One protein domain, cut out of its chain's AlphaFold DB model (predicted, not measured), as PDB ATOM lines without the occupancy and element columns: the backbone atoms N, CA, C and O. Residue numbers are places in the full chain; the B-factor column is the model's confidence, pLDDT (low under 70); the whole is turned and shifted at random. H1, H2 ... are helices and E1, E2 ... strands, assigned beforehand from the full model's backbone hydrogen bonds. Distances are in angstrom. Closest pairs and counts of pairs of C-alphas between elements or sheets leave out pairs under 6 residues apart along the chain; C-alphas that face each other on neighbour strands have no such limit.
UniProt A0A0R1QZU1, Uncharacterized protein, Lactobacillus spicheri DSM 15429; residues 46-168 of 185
ATOM      1  N   GLU A  46     -50.109 -54.924  29.835       80.19
ATOM      2  CA  GLU A  46     -50.878 -53.704  29.597       80.19
ATOM      3  C   GLU A  46     -49.937 -52.505  29.558       80.19
ATOM      4  O   GLU A  46     -49.095 -52.329  30.437       80.19
ATOM      5  N   VAL A  47     -50.063 -51.680  28.527       72.25
ATOM      6  CA  VAL A  47     -49.294 -50.452  28.341       72.25
ATOM      7  C   VAL A  47     -50.176 -49.263  28.693       72.25
ATOM      8  O   VAL A  47     -51.240 -49.084  28.098       72.25
ATOM      9  N   ASN A  48     -49.716 -48.428  29.625       80.06
ATOM     10  CA  ASN A  48     -50.374 -47.157  29.926       80.06
ATOM     11  C   ASN A  48     -50.027 -46.092  28.852       80.06
ATOM     12  O   ASN A  48     -49.736 -46.392  27.689       80.06
ATOM     13  N   ARG A  49     -50.068 -44.812  29.212       77.94
ATOM     14  CA  ARG A  49     -49.665 -43.687  28.387       77.94
ATOM     15  C   ARG A  49     -48.165 -43.752  28.118       77.94
ATOM     16  O   ARG A  49     -47.359 -43.950  29.017       77.94
ATOM     17  N   ILE A  50     -47.796 -43.576  26.852       78.44
ATOM     18  CA  ILE A  50     -46.404 -43.351  26.467       78.44
ATOM     19  C   ILE A  50     -46.127 -41.862  26.617       78.44
ATOM     20  O   ILE A  50     -46.796 -41.039  25.990       78.44
ATOM     21  N   TRP A  51     -45.112 -41.533  27.402       75.31
ATOM     22  CA  TRP A  51     -44.639 -40.171  27.585       75.31
ATOM     23  C   TRP A  51     -43.390 -39.932  26.738       75.31
ATOM     24  O   TRP A  51     -42.474 -40.761  26.677       75.31
ATOM     25  N   SER A  52     -43.368 -38.794  26.045       75.88
ATOM     26  CA  SER A  52     -42.279 -38.419  25.136       75.88
ATOM     27  C   SER A  52     -41.940 -36.929  25.132       75.88
ATOM     28  O   SER A  52     -41.045 -36.531  24.395       75.88
ATOM     29  N   GLN A  53     -42.663 -36.105  25.891       68.06
ATOM     30  CA  GLN A  53     -42.475 -34.653  25.900       68.06
ATOM     31  C   GLN A  53     -41.433 -34.254  26.946       68.06
ATOM     32  O   GLN A  53     -41.374 -34.867  28.007       68.06
ATOM     33  N   ASN A  54     -40.613 -33.247  26.620       63.41
ATOM     34  CA  ASN A  54     -39.637 -32.609  27.517       63.41
ATOM     35  C   ASN A  54     -38.718 -33.579  28.279       63.41
ATOM     36  O   ASN A  54     -38.285 -33.312  29.396       63.41
ATOM     37  N   LEU A  55     -38.393 -34.718  27.664       70.31
ATOM     38  CA  LEU A  55     -37.487 -35.685  28.265       70.31
ATOM     39  C   LEU A  55     -36.050 -35.199  28.157       70.31
ATOM     40  O   LEU A  55     -35.524 -35.035  27.054       70.31
ATOM     41  N   ALA A  56     -35.375 -35.088  29.299       70.38
ATOM     42  CA  ALA A  56     -33.937 -34.875  29.309       70.38
ATOM     43  C   ALA A  56     -33.239 -36.000  28.522       70.38
ATOM     44  O   ALA A  56     -33.505 -37.192  28.734       70.38
ATOM     45  N   HIS A  57     -32.321 -35.626  27.625       74.62
ATOM     46  CA  HIS A  57     -31.535 -36.550  26.799       74.62
ATOM     47  C   HIS A  57     -30.459 -37.264  27.632       74.62
ATOM     48  O   HIS A  57     -29.254 -37.052  27.484       74.62
ATOM     49  N   ARG A  58     -30.904 -38.132  28.540       84.62
ATOM     50  CA  ARG A  58     -30.035 -38.874  29.452       84.62
ATOM     51  C   ARG A  58     -29.410 -40.078  28.754       84.62
ATOM     52  O   ARG A  58     -30.028 -40.758  27.928       84.62
ATOM     53  N   ARG A  59     -28.143 -40.324  29.097       90.19
ATOM     54  CA  ARG A  59     -27.339 -41.431  28.569       90.19
ATOM     55  C   ARG A  59     -27.265 -42.568  29.574       90.19
ATOM     56  O   ARG A  59     -26.974 -42.360  30.748       90.19
ATOM     57  N   TYR A  60     -27.415 -43.779  29.063       93.06
ATOM     58  CA  TYR A  60     -27.505 -45.008  29.829       93.06
ATOM     59  C   TYR A  60     -26.455 -46.020  29.376       93.06
ATOM     60  O   TYR A  60     -25.985 -46.000  28.234       93.06
ATOM     61  N   LYS A  61     -26.104 -46.932  30.276       94.69
ATOM     62  CA  LYS A  61     -25.322 -48.143  30.013       94.69
ATOM     63  C   LYS A  61     -26.136 -49.363  30.434       94.69
ATOM     64  O   LYS A  61     -27.023 -49.261  31.278       94.69
ATOM     65  N   VAL A  62     -25.803 -50.518  29.869       94.38
ATOM     66  CA  VAL A  62     -26.367 -51.797  30.316       94.38
ATOM     67  C   VAL A  62     -25.969 -52.037  31.773       94.38
ATOM     68  O   VAL A  62     -24.796 -51.899  32.128       94.38
ATOM     69  N   PHE A  63     -26.949 -52.379  32.604       95.19
ATOM     70  CA  PHE A  63     -26.739 -52.837  33.976       95.19
ATOM     71  C   PHE A  63     -26.953 -54.347  34.069       95.19
ATOM     72  O   PHE A  63     -26.065 -55.066  34.517       95.19
ATOM     73  N   ASN A  64     -28.085 -54.834  33.559       95.31
ATOM     74  CA  ASN A  64     -28.404 -56.254  33.536       95.31
ATOM     75  C   ASN A  64     -28.112 -56.857  32.158       95.31
ATOM     76  O   ASN A  64     -28.806 -56.587  31.176       95.31
ATOM     77  N   VAL A  65     -27.111 -57.732  32.077       92.88
ATOM     78  CA  VAL A  65     -26.735 -58.399  30.818       92.88
ATOM     79  C   VAL A  65     -27.782 -59.405  30.332       92.88
ATOM     80  O   VAL A  65     -27.828 -59.696  29.138       92.88
ATOM     81  N   LYS A  66     -28.648 -59.902  31.226       93.69
ATOM     82  CA  LYS A  66     -29.793 -60.759  30.874       93.69
ATOM     83  C   LYS A  66     -30.979 -59.950  30.330       93.69
ATOM     84  O   LYS A  66     -31.935 -60.536  29.824       93.69
ATOM     85  N   GLY A  67     -30.909 -58.620  30.423       92.25
ATOM     86  CA  GLY A  67     -31.925 -57.715  29.912       92.25
ATOM     87  C   GLY A  67     -32.052 -57.773  28.391       92.25
ATOM     88  O   GLY A  67     -31.144 -58.186  27.654       92.25
ATOM     89  N   LYS A  68     -33.218 -57.356  27.908       94.44
ATOM     90  CA  LYS A  68     -33.608 -57.452  26.499       94.44
ATOM     91  C   LYS A  68     -34.160 -56.116  26.016       94.44
ATOM     92  O   LYS A  68     -34.652 -55.307  26.799       94.44
ATOM     93  N   VAL A  69     -34.071 -55.913  24.711       92.69
ATOM     94  CA  VAL A  69     -34.710 -54.812  23.994       92.69
ATOM     95  C   VAL A  69     -35.952 -55.362  23.317       92.69
ATOM     96  O   VAL A  69     -35.898 -56.415  22.674       92.69
ATOM     97  N   TYR A  70     -37.061 -54.651  23.468       93.31
ATOM     98  CA  TYR A  70     -38.367 -55.080  23.005       93.31
ATOM     99  C   TYR A  70     -38.966 -54.101  21.997       93.31
ATOM    100  O   TYR A  70     -38.812 -52.883  22.098       93.31
ATOM    101  N   LYS A  71     -39.740 -54.640  21.061       89.12
ATOM    102  CA  LYS A  71     -40.757 -53.910  20.311       89.12
ATOM    103  C   LYS A  71     -42.120 -54.256  20.905       89.12
ATOM    104  O   LYS A  71     -42.407 -55.428  21.144       89.12
ATOM    105  N   PHE A  72     -42.933 -53.237  21.164       86.88
ATOM    106  CA  PHE A  72     -44.322 -53.437  21.567       86.88
ATOM    107  C   PHE A  72     -45.162 -53.663  20.315       86.88
ATOM    108  O   PHE A  72     -45.031 -52.913  19.348       86.88
ATOM    109  N   ASN A  73     -46.008 -54.685  20.350       80.19
ATOM    110  CA  ASN A  73     -46.995 -55.002  19.325       80.19
ATOM    111  C   ASN A  73     -48.374 -55.166  19.986       80.19
ATOM    112  O   ASN A  73     -48.455 -55.351  21.201       80.19
ATOM    113  N   GLY A  74     -49.444 -55.187  19.191       80.62
ATOM    114  CA  GLY A  74     -50.810 -55.361  19.697       80.62
ATOM    115  C   GLY A  74     -51.416 -54.066  20.241       80.62
ATOM    116  O   GLY A  74     -50.966 -52.970  19.908       80.62
ATOM    117  N   THR A  75     -52.460 -54.196  21.060       81.62
ATOM    118  CA  THR A  75     -53.192 -53.059  21.640       81.62
ATOM    119  C   THR A  75     -52.683 -52.732  23.044       81.62
ATOM    120  O   THR A  75     -51.998 -53.534  23.677       81.62
ATOM    121  N   LYS A  76     -53.044 -51.559  23.583       80.12
ATOM    122  CA  LYS A  76     -52.631 -51.143  24.936       80.12
ATOM    123  C   LYS A  76     -53.051 -52.132  26.030       80.12
ATOM    124  O   LYS A  76     -52.254 -52.407  26.913       80.12
ATOM    125  N   LYS A  77     -54.263 -52.697  25.952       81.25
ATOM    126  CA  LYS A  77     -54.785 -53.677  26.927       81.25
ATOM    127  C   LYS A  77     -54.331 -55.122  26.664       81.25
ATOM    128  O   LYS A  77     -54.556 -55.991  27.492       81.25
ATOM    129  N   ASN A  78     -53.712 -55.388  25.514       81.25
ATOM    130  CA  ASN A  78     -53.195 -56.705  25.145       81.25
ATOM    131  C   ASN A  78     -51.875 -56.550  24.380       81.25
ATOM    132  O   ASN A  78     -51.753 -56.875  23.192       81.25
ATOM    133  N   THR A  79     -50.897 -55.948  25.051       83.31
ATOM    134  CA  THR A  79     -49.592 -55.692  24.454       83.31
ATOM    135  C   THR A  79     -48.789 -56.987  24.393       83.31
ATOM    136  O   THR A  79     -48.787 -57.801  25.312       83.31
ATOM    137  N   LYS A  80     -48.042 -57.168  23.306       84.56
ATOM    138  CA  LYS A  80     -47.055 -58.239  23.153       84.56
ATOM    139  C   LYS A  80     -45.657 -57.638  23.103       84.56
ATOM    140  O   LYS A  80     -45.387 -56.742  22.303       84.56
ATOM    141  N   LEU A  81     -44.756 -58.156  23.933       85.56
ATOM    142  CA  LEU A  81     -43.344 -57.782  23.923       85.56
ATOM    143  C   LEU A  81     -42.555 -58.713  22.999       85.56
ATOM    144  O   LEU A  81     -42.229 -59.838  23.374       85.56
ATOM    145  N   LYS A  82     -42.203 -58.248  21.797       87.38
ATOM    146  CA  LYS A  82     -41.310 -58.990  20.895       87.38
ATOM    147  C   LYS A  82     -39.863 -58.606  21.175       87.38
ATOM    148  O   LYS A  82     -39.506 -57.438  21.049       87.38
ATOM    149  N   VAL A  83     -39.023 -59.575  21.527       91.94
ATOM    150  CA  VAL A  83     -37.578 -59.349  21.691       91.94
ATOM    151  C   VAL A  83     -36.967 -59.020  20.330       91.94
ATOM    152  O   VAL A  83     -37.152 -59.769  19.373       91.94
ATOM    153  N   THR A  84     -36.240 -57.910  20.243       87.75
ATOM    154  CA  THR A  84     -35.505 -57.504  19.033       87.75
ATOM    155  C   THR A  84     -34.000 -57.630  19.216       87.75
ATOM    156  O   THR A  84     -33.298 -58.050  18.299       87.75
ATOM    157  N   HIS A  85     -33.490 -57.322  20.411       92.00
ATOM    158  CA  HIS A  85     -32.067 -57.422  20.724       92.00
ATOM    159  C   HIS A  85     -31.825 -57.885  22.165       92.00
ATOM    160  O   HIS A  85     -32.655 -57.692  23.051       92.00
ATOM    161  N   TYR A  86     -30.638 -58.437  22.415       93.38
ATOM    162  CA  TYR A  86     -30.167 -58.801  23.753       93.38
ATOM    163  C   TYR A  86     -29.141 -57.787  24.254       93.38
ATOM    164  O   TYR A  86     -28.170 -57.497  23.550       93.38
ATOM    165  N   LEU A  87     -29.294 -57.287  25.484       92.50
ATOM    166  CA  LEU A  87     -28.396 -56.257  26.021       92.50
ATOM    167  C   LEU A  87     -26.958 -56.752  26.214       92.50
ATOM    168  O   LEU A  87     -26.027 -55.949  26.109       92.50
ATOM    169  N   LYS A  88     -26.741 -58.063  26.402       92.75
ATOM    170  CA  LYS A  88     -25.395 -58.662  26.457       92.75
ATOM    171  C   LYS A  88     -24.519 -58.306  25.244       92.75
ATOM    172  O   LYS A  88     -23.306 -58.184  25.398       92.75
ATOM    173  N   ASN A  89     -25.114 -58.055  24.076       91.19
ATOM    174  CA  ASN A  89     -24.382 -57.699  22.852       91.19
ATOM    175  C   ASN A  89     -23.987 -56.208  22.801       91.19
ATOM    176  O   ASN A  89     -23.230 -55.788  21.932       91.19
ATOM    177  N   TYR A  90     -24.468 -55.397  23.748       91.06
ATOM    178  CA  TYR A  90     -24.310 -53.940  23.765       91.06
ATOM    179  C   TYR A  90     -23.678 -53.422  25.066       91.06
ATOM    180  O   TYR A  90     -23.784 -52.235  25.371       91.06
ATOM    181  N   LYS A  91     -22.974 -54.278  25.823       90.62
ATOM    182  CA  LYS A  91     -22.360 -53.959  27.133       90.62
ATOM    183  C   LYS A  91     -21.520 -52.673  27.144       90.62
ATOM    184  O   LYS A  91     -21.583 -51.899  28.093       90.62
ATOM    185  N   LYS A  92     -20.745 -52.433  26.081       89.88
ATOM    186  CA  LYS A  92     -19.856 -51.261  25.944       89.88
ATOM    187  C   LYS A  92     -20.532 -50.050  25.286       89.88
ATOM    188  O   LYS A  92     -19.896 -49.014  25.111       89.88
ATOM    189  N   LYS A  93     -21.792 -50.173  24.862       91.69
ATOM    190  CA  LYS A  93     -22.500 -49.134  24.109       91.69
ATOM    191  C   LYS A  93     -23.333 -48.264  25.041       91.69
ATOM    192  O   LYS A  93     -23.790 -48.700  26.096       91.69
ATOM    193  N   THR A  94     -23.508 -47.014  24.634       93.44
ATOM    194  CA  THR A  94     -24.372 -46.065  25.329       93.44
ATOM    195  C   THR A  94     -25.724 -45.989  24.651       93.44
ATOM    196  O   THR A  94     -25.806 -46.021  23.422       93.44
ATOM    197  N   TRP A  95     -26.753 -45.812  25.462       93.56
ATOM    198  CA  TRP A  95     -28.138 -45.710  25.040       93.56
ATOM    199  C   TRP A  95     -28.674 -44.328  25.391       93.56
ATOM    200  O   TRP A  95     -28.374 -43.814  26.465       93.56
ATOM    201  N   THR A  96     -29.456 -43.731  24.505       92.25
ATOM    202  CA  THR A  96     -30.104 -42.437  24.735       92.25
ATOM    203  C   THR A  96     -31.599 -42.671  24.883       92.25
ATOM    204  O   THR A  96     -32.209 -43.268  23.991       92.25
ATOM    205  N   ARG A  97     -32.184 -42.242  26.006       91.50
ATOM    206  CA  ARG A  97     -33.632 -42.331  26.244       91.50
ATOM    207  C   ARG A  97     -34.357 -41.275  25.426       91.50
ATOM    208  O   ARG A  97     -33.949 -40.120  25.419       91.50
ATOM    209  N   THR A  98     -35.449 -41.673  24.785       89.56
ATOM    210  CA  THR A  98     -36.315 -40.748  24.039       89.56
ATOM    211  C   THR A  98     -37.786 -40.836  24.435       89.56
ATOM    212  O   THR A  98     -38.546 -39.952  24.071       89.56
ATOM    213  N   LYS A  99     -38.215 -41.914  25.108       89.12
ATOM    214  CA  LYS A  99     -39.586 -42.090  25.628       89.12
ATOM    215  C   LYS A  99     -39.558 -42.926  26.901       89.12
ATOM    216  O   LYS A  99     -38.609 -43.692  27.098       89.12
ATOM    217  N   PHE A 100     -40.613 -42.860  27.700       89.19
ATOM    218  CA  PHE A 100     -40.859 -43.825  28.768       89.19
ATOM    219  C   PHE A 100     -42.334 -44.201  28.866       89.19
ATOM    220  O   PHE A 100     -43.201 -43.548  28.286       89.19
ATOM    221  N   VAL A 101     -42.601 -45.307  29.550       87.81
ATOM    222  CA  VAL A 101     -43.941 -45.874  29.702       87.81
ATOM    223  C   VAL A 101     -43.974 -46.828  30.887       87.81
ATOM    224  O   VAL A 101     -42.977 -47.485  31.178       87.81
ATOM    225  N   GLN A 102     -45.116 -46.931  31.557       88.69
ATOM    226  CA  GLN A 102     -45.372 -47.968  32.553       88.69
ATOM    227  C   GLN A 102     -46.099 -49.134  31.884       88.69
ATOM    228  O   GLN A 102     -47.079 -48.941  31.160       88.69
ATOM    229  N   VAL A 103     -45.600 -50.343  32.120       88.62
ATOM    230  CA  VAL A 103     -46.162 -51.582  31.583       88.62
ATOM    231  C   VAL A 103     -46.497 -52.511  32.736       88.62
ATOM    232  O   VAL A 103     -45.615 -52.846  33.531       88.62
ATOM    233  N   LYS A 104     -47.750 -52.949  32.815       88.94
ATOM    234  CA  LYS A 104     -48.179 -54.011  33.718       88.94
ATOM    235  C   LYS A 104     -47.744 -55.329  33.113       88.94
ATOM    236  O   LYS A 104     -48.063 -55.618  31.966       88.94
ATOM    237  N   HIS A 105     -47.000 -56.119  33.863       83.19
ATOM    238  CA  HIS A 105     -46.618 -57.474  33.518       83.19
ATOM    239  C   HIS A 105     -47.053 -58.373  34.657       83.19
ATOM    240  O   HIS A 105     -46.509 -58.268  35.757       83.19
ATOM    241  N   HIS A 106     -48.016 -59.253  34.387       79.00
ATOM    242  CA  HIS A 106     -48.458 -60.237  35.372       79.00
ATOM    243  C   HIS A 106     -48.805 -59.560  36.710       79.00
ATOM    244  O   HIS A 106     -48.204 -59.840  37.746       79.00
ATOM    245  N   GLY A 107     -49.717 -58.585  36.669       80.62
ATOM    246  CA  GLY A 107     -50.153 -57.850  37.860       80.62
ATOM    247  C   GLY A 107     -49.193 -56.761  38.353       80.62
ATOM    248  O   GLY A 107     -49.628 -55.899  39.106       80.62
ATOM    249  N   ASN A 108     -47.936 -56.738  37.897       86.56
ATOM    250  CA  ASN A 108     -46.910 -55.832  38.414       86.56
ATOM    251  C   ASN A 108     -46.478 -54.776  37.396       86.56
ATOM    252  O   ASN A 108     -46.093 -55.095  36.271       86.56
ATOM    253  N   TRP A 109     -46.474 -53.515  37.802       88.12
ATOM    254  CA  TRP A 109     -46.047 -52.385  36.996       88.12
ATOM    255  C   TRP A 109     -44.525 -52.255  36.959       88.12
ATOM    256  O   TRP A 109     -43.815 -52.377  37.960       88.12
ATOM    257  N   MET A 110     -44.012 -51.987  35.763       90.62
ATOM    258  CA  MET A 110     -42.600 -51.755  35.494       90.62
ATOM    259  C   MET A 110     -42.457 -50.615  34.494       90.62
ATOM    260  O   MET A 110     -43.109 -50.615  33.449       90.62
ATOM    261  N   VAL A 111     -41.570 -49.665  34.775       91.06
ATOM    262  CA  VAL A 111     -41.221 -48.624  33.806       91.06
ATOM    263  C   VAL A 111     -40.284 -49.196  32.742       91.06
ATOM    264  O   VAL A 111     -39.336 -49.938  33.024       91.06
ATOM    265  N   TYR A 112     -40.549 -48.817  31.498       93.25
ATOM    266  CA  TYR A 112     -39.719 -49.073  30.334       93.25
ATOM    267  C   TYR A 112     -39.286 -47.753  29.709       93.25
ATOM    268  O   TYR A 112     -40.068 -46.810  29.600       93.25
ATOM    269  N   TYR A 113     -38.052 -47.721  29.220       94.06
ATOM    270  CA  TYR A 113     -37.521 -46.649  28.395       94.06
ATOM    271  C   TYR A 113     -37.410 -47.085  26.953       94.06
ATOM    272  O   TYR A 113     -36.836 -48.132  26.660       94.06
ATOM    273  N   TYR A 114     -37.911 -46.252  26.045       93.19
ATOM    274  CA  TYR A 114     -37.528 -46.362  24.651       93.19
ATOM    275  C   TYR A 114     -36.161 -45.720  24.497       93.19
ATOM    276  O   TYR A 114     -35.994 -44.516  24.726       93.19
ATOM    277  N   VAL A 115     -35.191 -46.533  24.111       93.69
ATOM    278  CA  VAL A 115     -33.805 -46.122  23.970       93.69
ATOM    279  C   VAL A 115     -33.300 -46.360  22.558       93.69
ATOM    280  O   VAL A 115     -33.710 -47.303  21.880       93.69
ATOM    281  N   LYS A 116     -32.368 -45.511  22.133       93.44
ATOM    282  CA  LYS A 116     -31.608 -45.660  20.891       93.44
ATOM    283  C   LYS A 116     -30.134 -45.850  21.228       93.44
ATOM    284  O   LYS A 116     -29.574 -45.094  22.021       93.44
ATOM    285  N   SER A 117     -29.513 -46.875  20.663       91.12
ATOM    286  CA  SER A 117     -28.088 -47.154  20.818       91.12
ATOM    287  C   SER A 117     -27.277 -46.191  19.964       91.12
ATOM    288  O   SER A 117     -27.557 -46.025  18.779       91.12
ATOM    289  N   ASN A 118     -26.207 -45.635  20.531       82.31
ATOM    290  CA  ASN A 118     -25.238 -44.822  19.787       82.31
ATOM    291  C   ASN A 118     -24.204 -45.696  19.035       82.31
ATOM    292  O   ASN A 118     -23.090 -45.259  18.765       82.31
ATOM    293  N   ALA A 119     -24.517 -46.968  18.765       76.38
ATOM    294  CA  ALA A 119     -23.663 -47.886  18.011       76.38
ATOM    295  C   ALA A 119     -23.915 -47.788  16.494       76.38
ATOM    296  O   ALA A 119     -25.014 -47.429  16.078       76.38
ATOM    297  N   LYS A 120     -22.935 -48.211  15.676       67.00
ATOM    298  CA  LYS A 120     -23.047 -48.254  14.201       67.00
ATOM    299  C   LYS A 120     -24.313 -48.986  13.713       67.00
ATOM    300  O   LYS A 120     -24.976 -48.494  12.813       67.00
ATOM    301  N   ASN A 121     -24.716 -50.067  14.390       67.75
ATOM    302  CA  ASN A 121     -25.887 -50.880  14.019       67.75
ATOM    303  C   ASN A 121     -27.228 -50.359  14.592       67.75
ATOM    304  O   ASN A 121     -28.221 -51.077  14.551       67.75
ATOM    305  N   LYS A 122     -27.252 -49.149  15.179       78.25
ATOM    306  CA  LYS A 122     -28.444 -48.379  15.607       78.25
ATOM    307  C   LYS A 122     -29.598 -49.196  16.225       78.25
ATOM    308  O   LYS A 122     -30.760 -48.992  15.890       78.25
ATOM    309  N   ALA A 123     -29.299 -50.089  17.171       89.00
ATOM    310  CA  ALA A 123     -30.336 -50.817  17.904       89.00
ATOM    311  C   ALA A 123     -31.264 -49.851  18.659       89.00
ATOM    312  O   ALA A 123     -30.788 -48.924  19.316       89.00
ATOM    313  N   ALA A 124     -32.575 -50.080  18.608       92.12
ATOM    314  CA  ALA A 124     -33.558 -49.269  19.319       92.12
ATOM    315  C   ALA A 124     -34.740 -50.110  19.809       92.12
ATOM    316  O   ALA A 124     -35.086 -51.132  19.213       92.12
ATOM    317  N   GLY A 125     -35.364 -49.671  20.897       92.94
ATOM    318  CA  GLY A 125     -36.555 -50.314  21.441       92.94
ATOM    319  C   GLY A 125     -36.765 -50.030  22.920       92.94
ATOM    320  O   GLY A 125     -36.055 -49.231  23.528       92.94
ATOM    321  N   TRP A 126     -37.762 -50.698  23.487       94.50
ATOM    322  CA  TRP A 126     -38.144 -50.597  24.888       94.50
ATOM    323  C   TRP A 126     -37.272 -51.494  25.759       94.50
ATOM    324  O   TRP A 126     -37.081 -52.669  25.455       94.50
ATOM    325  N   VAL A 127     -36.773 -50.954  26.862       95.12
ATOM    326  CA  VAL A 127     -35.930 -51.661  27.831       95.12
ATOM    327  C   VAL A 127     -36.426 -51.333  29.232       95.12
ATOM    328  O   VAL A 127     -36.782 -50.187  29.494       95.12
ATOM    329  N   LYS A 128     -36.454 -52.312  30.140       94.69
ATOM    330  CA  LYS A 128     -36.818 -52.071  31.544       94.69
ATOM    331  C   LYS A 128     -35.839 -51.087  32.176       94.69
ATOM    332  O   LYS A 128     -34.631 -51.212  31.968       94.69
ATOM    333  N   VAL A 129     -36.331 -50.173  33.009       91.88
ATOM    334  CA  VAL A 129     -35.457 -49.242  33.751       91.88
ATOM    335  C   VAL A 129     -34.429 -49.999  34.588       91.88
ATOM    336  O   VAL A 129     -33.266 -49.617  34.632       91.88
ATOM    337  N   THR A 130     -34.824 -51.130  35.174       93.31
ATOM    338  CA  THR A 130     -33.944 -51.970  35.995       93.31
ATOM    339  C   THR A 130     -32.831 -52.671  35.217       93.31
ATOM    340  O   THR A 130     -31.847 -53.089  35.825       93.31
ATOM    341  N   ASP A 131     -32.926 -52.756  33.887       95.38
ATOM    342  CA  ASP A 131     -31.892 -53.362  33.042       95.38
ATOM    343  C   ASP A 131     -30.831 -52.348  32.573       95.38
ATOM    344  O   ASP A 131     -29.780 -52.732  32.039       95.38
ATOM    345  N   LEU A 132     -31.066 -51.054  32.806       93.25
ATOM    346  CA  LEU A 132     -30.172 -49.952  32.465       93.25
ATOM    347  C   LEU A 132     -29.673 -49.236  33.727       93.25
ATOM    348  O   LEU A 132     -30.261 -49.312  34.801       93.25
ATOM    349  N   LYS A 133     -28.563 -48.514  33.589       92.56
ATOM    350  CA  LYS A 133     -28.085 -47.549  34.586       92.56
ATOM    351  C   LYS A 133     -27.714 -46.238  33.920       92.56
ATOM    352  O   LYS A 133     -27.207 -46.250  32.792       92.56
ATOM    353  N   LEU A 134     -27.912 -45.124  34.620       90.19
ATOM    354  CA  LEU A 134     -27.422 -43.833  34.153       90.19
ATOM    355  C   LEU A 134     -25.899 -43.887  33.980       90.19
ATOM    356  O   LEU A 134     -25.185 -44.463  34.803       90.19
ATOM    357  N   LYS A 135     -25.387 -43.304  32.894       88.62
ATOM    358  CA  LYS A 135     -23.939 -43.199  32.668       88.62
ATOM    359  C   LYS A 135     -23.314 -42.136  33.571       88.62
ATOM    360  O   LYS A 135     -22.200 -42.343  34.037       88.62
ATOM    361  N   TYR A 136     -24.030 -41.035  33.773       84.81
ATOM    362  CA  TYR A 136     -23.595 -39.876  34.548       84.81
ATOM    363  C   TYR A 136     -24.726 -39.459  35.493       84.81
ATOM    364  O   TYR A 136     -25.444 -38.512  35.177       84.81
ATOM    365  N   PRO A 137     -24.978 -40.216  36.576       80.06
ATOM    366  CA  PRO A 137     -25.934 -39.781  37.588       80.06
ATOM    367  C   PRO A 137     -25.471 -38.452  38.188       80.06
ATOM    368  O   PRO A 137     -24.267 -38.251  38.380       80.06
ATOM    369  N   ALA A 138     -26.413 -37.551  38.472       72.62
ATOM    370  CA  ALA A 138     -26.110 -36.379  39.279       72.62
ATOM    371  C   ALA A 138     -25.560 -36.834  40.637       72.62
ATOM    372  O   ALA A 138     -25.957 -37.878  41.165       72.62
ATOM    373  N   LYS A 139     -24.611 -36.071  41.188       64.00
ATOM    374  CA  LYS A 139     -24.097 -36.348  42.529       64.00
ATOM    375  C   LYS A 139     -25.234 -36.125  43.521       64.00
ATOM    376  O   LYS A 139     -25.756 -35.019  43.621       64.00
ATOM    377  N   THR A 140     -25.602 -37.173  44.244       61.97
ATOM    378  CA  THR A 140     -26.499 -37.064  45.392       61.97
ATOM    379  C   THR A 140     -25.758 -36.346  46.515       61.97
ATOM    380  O   THR A 140     -24.616 -36.689  46.822       61.97
ATOM    381  N   GLY A 141     -26.387 -35.340  47.107       57.53
ATOM    382  CA  GLY A 141     -25.889 -34.591  48.260       57.53
ATOM    383  C   GLY A 141     -26.876 -34.705  49.417       57.53
ATOM    384  O   GLY A 141     -27.970 -35.231  49.229       57.53
ATOM    385  N   LYS A 142     -26.526 -34.174  50.598       46.28
ATOM    386  CA  LYS A 142     -27.371 -34.228  51.814       46.28
ATOM    387  C   LYS A 142     -28.816 -33.731  51.612       46.28
ATOM    388  O   LYS A 142     -29.689 -34.144  52.360       46.28
ATOM    389  N   HIS A 143     -29.065 -32.911  50.586       44.03
ATOM    390  CA  HIS A 143     -30.390 -32.376  50.236       44.03
ATOM    391  C   HIS A 143     -30.747 -32.541  48.749       44.03
ATOM    392  O   HIS A 143     -31.651 -31.878  48.252       44.03
ATOM    393  N   ILE A 144     -30.023 -33.389  48.008       50.91
ATOM    394  CA  ILE A 144     -30.281 -33.626  46.580       50.91
ATOM    395  C   ILE A 144     -30.768 -35.059  46.434       50.91
ATOM    396  O   ILE A 144     -29.992 -35.999  46.631       50.91
ATOM    397  N   GLN A 145     -32.048 -35.213  46.093       53.12
ATOM    398  CA  GLN A 145     -32.646 -36.528  45.910       53.12
ATOM    399  C   GLN A 145     -31.918 -37.338  44.828       53.12
ATOM    400  O   GLN A 145     -31.409 -36.775  43.850       53.12
ATOM    401  N   PRO A 146     -31.865 -38.673  44.983       61.53
ATOM    402  CA  PRO A 146     -31.420 -39.543  43.912       61.53
ATOM    403  C   PRO A 146     -32.286 -39.326  42.673       61.53
ATOM    404  O   PRO A 146     -33.510 -39.279  42.745       61.53
ATOM    405  N   GLU A 147     -31.622 -39.241  41.522       74.50
ATOM    406  CA  GLU A 147     -32.270 -39.281  40.213       74.50
ATOM    407  C   GLU A 147     -33.306 -40.409  40.170       74.50
ATOM    408  O   GLU A 147     -33.033 -41.508  40.666       74.50
ATOM    409  N   PHE A 148     -34.459 -40.169  39.541       79.00
ATOM    410  CA  PHE A 148     -35.554 -41.141  39.453       79.00
ATOM    411  C   PHE A 148     -35.060 -42.554  39.108       79.00
ATOM    412  O   PHE A 148     -35.458 -43.527  39.737       79.00
ATOM    413  N   ASP A 149     -34.150 -42.682  38.140       81.50
ATOM    414  CA  ASP A 149     -33.599 -43.966  37.697       81.50
ATOM    415  C   ASP A 149     -32.846 -44.722  38.807       81.50
ATOM    416  O   ASP A 149     -32.805 -45.954  38.813       81.50
ATOM    417  N   VAL A 150     -32.201 -43.991  39.717       80.94
ATOM    418  CA  VAL A 150     -31.456 -44.545  40.852       80.94
ATOM    419  C   VAL A 150     -32.436 -45.030  41.915       80.94
ATOM    420  O   VAL A 150     -32.340 -46.187  42.322       80.94
ATOM    421  N   TRP A 151     -33.406 -44.193  42.288       82.31
ATOM    422  CA  TRP A 151     -34.455 -44.523  43.258       82.31
ATOM    423  C   TRP A 151     -35.383 -45.643  42.773       82.31
ATOM    424  O   TRP A 151     -35.566 -46.647  43.449       82.31
ATOM    425  N   TYR A 152     -35.909 -45.561  41.551       82.94
ATOM    426  CA  TYR A 152     -36.868 -46.536  41.018       82.94
ATOM    427  C   TYR A 152     -36.310 -47.969  40.989       82.94
ATOM    428  O   TYR A 152     -37.044 -48.955  41.098       82.94
ATOM    429  N   ARG A 153     -34.986 -48.102  40.846       85.62
ATOM    430  CA  ARG A 153     -34.288 -49.394  40.861       85.62
ATOM    431  C   ARG A 153     -34.228 -50.034  42.246       85.62
ATOM    432  O   ARG A 153     -34.081 -51.252  42.298       85.62
ATOM    433  N   THR A 154     -34.340 -49.262  43.325       83.81
ATOM    434  CA  THR A 154     -34.368 -49.799  44.696       83.81
ATOM    435  C   THR A 154     -35.763 -50.270  45.103       83.81
ATOM    436  O   THR A 154     -35.895 -50.981  46.092       83.81
ATOM    437  N   LEU A 155     -36.800 -49.919  44.336       82.38
ATOM    438  CA  LEU A 155     -38.182 -50.254  44.662       82.38
ATOM    439  C   LEU A 155     -38.503 -51.743  44.485       82.38
ATOM    440  O   LEU A 155     -38.119 -52.391  43.498       82.38
ATOM    441  N   THR A 156     -39.319 -52.261  45.399       86.06
ATOM    442  CA  THR A 156     -39.971 -53.569  45.292       86.06
ATOM    443  C   THR A 156     -41.099 -53.548  44.253       86.06
ATOM    444  O   THR A 156     -41.484 -52.504  43.726       86.06
ATOM    445  N   ALA A 157     -41.652 -54.718  43.916       84.50
ATOM    446  CA  ALA A 157     -42.799 -54.791  43.008       84.50
ATOM    447  C   ALA A 157     -44.035 -54.062  43.570       84.50
ATOM    448  O   ALA A 157     -44.666 -53.303  42.838       84.50
ATOM    449  N   ALA A 158     -44.316 -54.212  44.870       81.69
ATOM    450  CA  ALA A 158     -45.418 -53.524  45.539       81.69
ATOM    451  C   ALA A 158     -45.257 -51.996  45.483       81.69
ATOM    452  O   ALA A 158     -46.180 -51.296  45.073       81.69
ATOM    453  N   GLN A 159     -44.059 -51.482  45.777       78.94
ATOM    454  CA  GLN A 159     -43.764 -50.047  45.691       78.94
ATOM    455  C   GLN A 159     -43.891 -49.506  44.259       78.94
ATOM    456  O   GLN A 159     -44.389 -48.405  44.052       78.94
ATOM    457  N   ARG A 160     -43.498 -50.286  43.243       83.94
ATOM    458  CA  ARG A 160     -43.696 -49.903  41.833       83.94
ATOM    459  C   ARG A 160     -45.167 -49.886  41.417       83.94
ATOM    460  O   ARG A 160     -45.547 -49.034  40.617       83.94
ATOM    461  N   ASN A 161     -45.974 -50.813  41.932       82.12
ATOM    462  CA  ASN A 161     -47.420 -50.813  41.703       82.12
ATOM    463  C   ASN A 161     -48.055 -49.580  42.337       82.12
ATOM    464  O   ASN A 161     -48.842 -48.897  41.693       82.12
ATOM    465  N   TRP A 162     -47.653 -49.261  43.562       76.38
ATOM    466  CA  TRP A 162     -48.109 -48.072  44.261       76.38
ATOM    467  C   TRP A 162     -47.734 -46.791  43.495       76.38
ATOM    468  O   TRP A 162     -48.604 -45.975  43.207       76.38
ATOM    469  N   TYR A 163     -46.485 -46.686  43.023       77.06
ATOM    470  CA  TYR A 163     -46.027 -45.575  42.179       77.06
ATOM    471  C   TYR A 163     -46.879 -45.397  40.917       77.06
ATOM    472  O   TYR A 163     -47.140 -44.274  40.498       77.06
ATOM    473  N   TYR A 164     -47.330 -46.484  40.283       77.25
ATOM    474  CA  TYR A 164     -48.242 -46.378  39.143       77.25
ATOM    475  C   TYR A 164     -49.551 -45.674  39.521       77.25
ATOM    476  O   TYR A 164     -50.009 -44.807  38.780       77.25
ATOM    477  N   HIS A 165     -50.145 -46.030  40.662       70.69
ATOM    478  CA  HIS A 165     -51.407 -45.445  41.109       70.69
ATOM    479  C   HIS A 165     -51.263 -43.969  41.490       70.69
ATOM    480  O   HIS A 165     -52.127 -43.182  41.115       70.69
ATOM    481  N   SER A 166     -50.161 -43.582  42.140       64.62
ATOM    482  CA  SER A 166     -49.912 -42.179  42.498       64.62
ATOM    483  C   SER A 166     -49.546 -41.303  41.293       64.62
ATOM    484  O   SER A 166     -49.871 -40.124  41.261       64.62
ATOM    485  N   SER A 167     -48.911 -41.873  40.263       66.56
ATOM    486  CA  SER A 167     -48.408 -41.113  39.106       66.56
ATOM    487  C   SER A 167     -49.370 -41.014  37.916       66.56
ATOM    488  O   SER A 167     -49.029 -40.381  36.917       66.56
ATOM    489  N   GLN A 168     -50.575 -41.600  37.987       60.09
ATOM    490  CA  GLN A 168     -51.533 -41.601  36.866       60.09
ATOM    491  C   GLN A 168     -51.894 -40.197  36.358       60.09
ATOM    492  O   GLN A 168     -52.115 -40.037  35.155       60.09
TER     493      GLN A 168
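This is residues 46 to 168 of the 185 residues of an uncharacterized protein of Lactobacillus spicheri DSM 15429 (UniProt A0A0R1QZU1). What does the model look like? A strongly twisted sheet, E1 E2 E5 E6 E7 E8, and the hairpin E3-E4 make a small sandwich with crossed strands, pinched together where E3 comes close to E7 and where the start of E1 comes near E4. Helix H3 crosses over E5 and E6, short H1 and H2 only graze the sheet, and residues 140 to 145 stick out as a free loop. How is it made up? The printed part has 123 residues, with three named helices and eight named strands in the order E1 E2 E3 E4 H1 E5 E6 E7 E8 H2 H3, and the class is mixed, helices and strands. The six-stranded sheet is branched, its neighbour pairs are antiparallel, and the whole is compact, with a radius of gyration of the C-alphas of 14.3 A and spans of 45 by 38 by 28 A.

Where does the branched sheet run? E5 is residues 95 to 105, 23.5 A long and bending by 86 degrees at residue 98, and E6 is residues 108 to 117, 27.2 A long. E1 is residues 46 to 51, 15.0 A long, with C-alpha 46 at (-50.878, -53.704, 29.597). E2 is residues 59 to 62, E7 is residues 124 to 128, and E8 is residues 132 to 134. Where is the second sheet? E3 is residues 68 to 75, 20.7 A long, and E4 is residues 78 to 86, 23.2 A long. Where are the helices? H1 is residues 87 to 90 and H2 is residues 148 to 152. H3 is residues 157 to 167, 15.3 A long, ending with C-alpha 167 at (-48.408, -41.113, 39.106).

How is the branched sheet joined? E5 and E6 are a hairpin, with N 103 and O 110 at 2.8 A; E5, E6 and E7 form a meander, each strand the antiparallel neighbour of the one before, with N 113 and O 127 at 2.8 A. On the other side of E5 from E6 lie E1, with N 104 and O 46 at 2.8 A, and E2, with N 60 and O 95 at 2.8 A. E2 also pairs with E8, with N 61 and O 133 at 2.8 A. How does the second sheet stand to it? The hairpin E3 and E4, with N 71 and O 82 at 2.8 A within hydrogen-bond range, faces the branched sheet in a sandwich, two sheets face to face, with strands at 60 degrees. The closest C-alphas of E3 and E7 are those of Tyr 70 and Trp 126, 4.9 A apart, and those of E1 and E4 are Glu 46 and Thr 79, 5.7 A apart. Where are the helices? H3 is on the branched sheet at a height of 8.3 A, over E5 and E6, and runs across the strands at 68 degrees to E5 on the local plane; its closest C-alphas to E6 are those of Asn 161 and Trp 109, 5.1 A apart. H1 and H2 only graze that sheet, and H2 and H3 are close but not clearly touching, with the C-alphas of Tyr 152 and Arg 160 7.7 A apart. In H2 and H3 every O i to N i+4 pair is within hydrogen-bond range, while H1 is too short for such a pair.

How large is it? The two C-alphas farthest apart are those of Gly 74 and Lys 142, at 45.0 A. Is there a cut or a long link? The printed part has no cut, and the link E8 to H2, residues 135 to 147, is long. Where is confidence low? The mean pLDDT of the printed part is 83.1, and residues 53 to 54, 120 to 121, 139 to 146 and 166 to 168 are under 70.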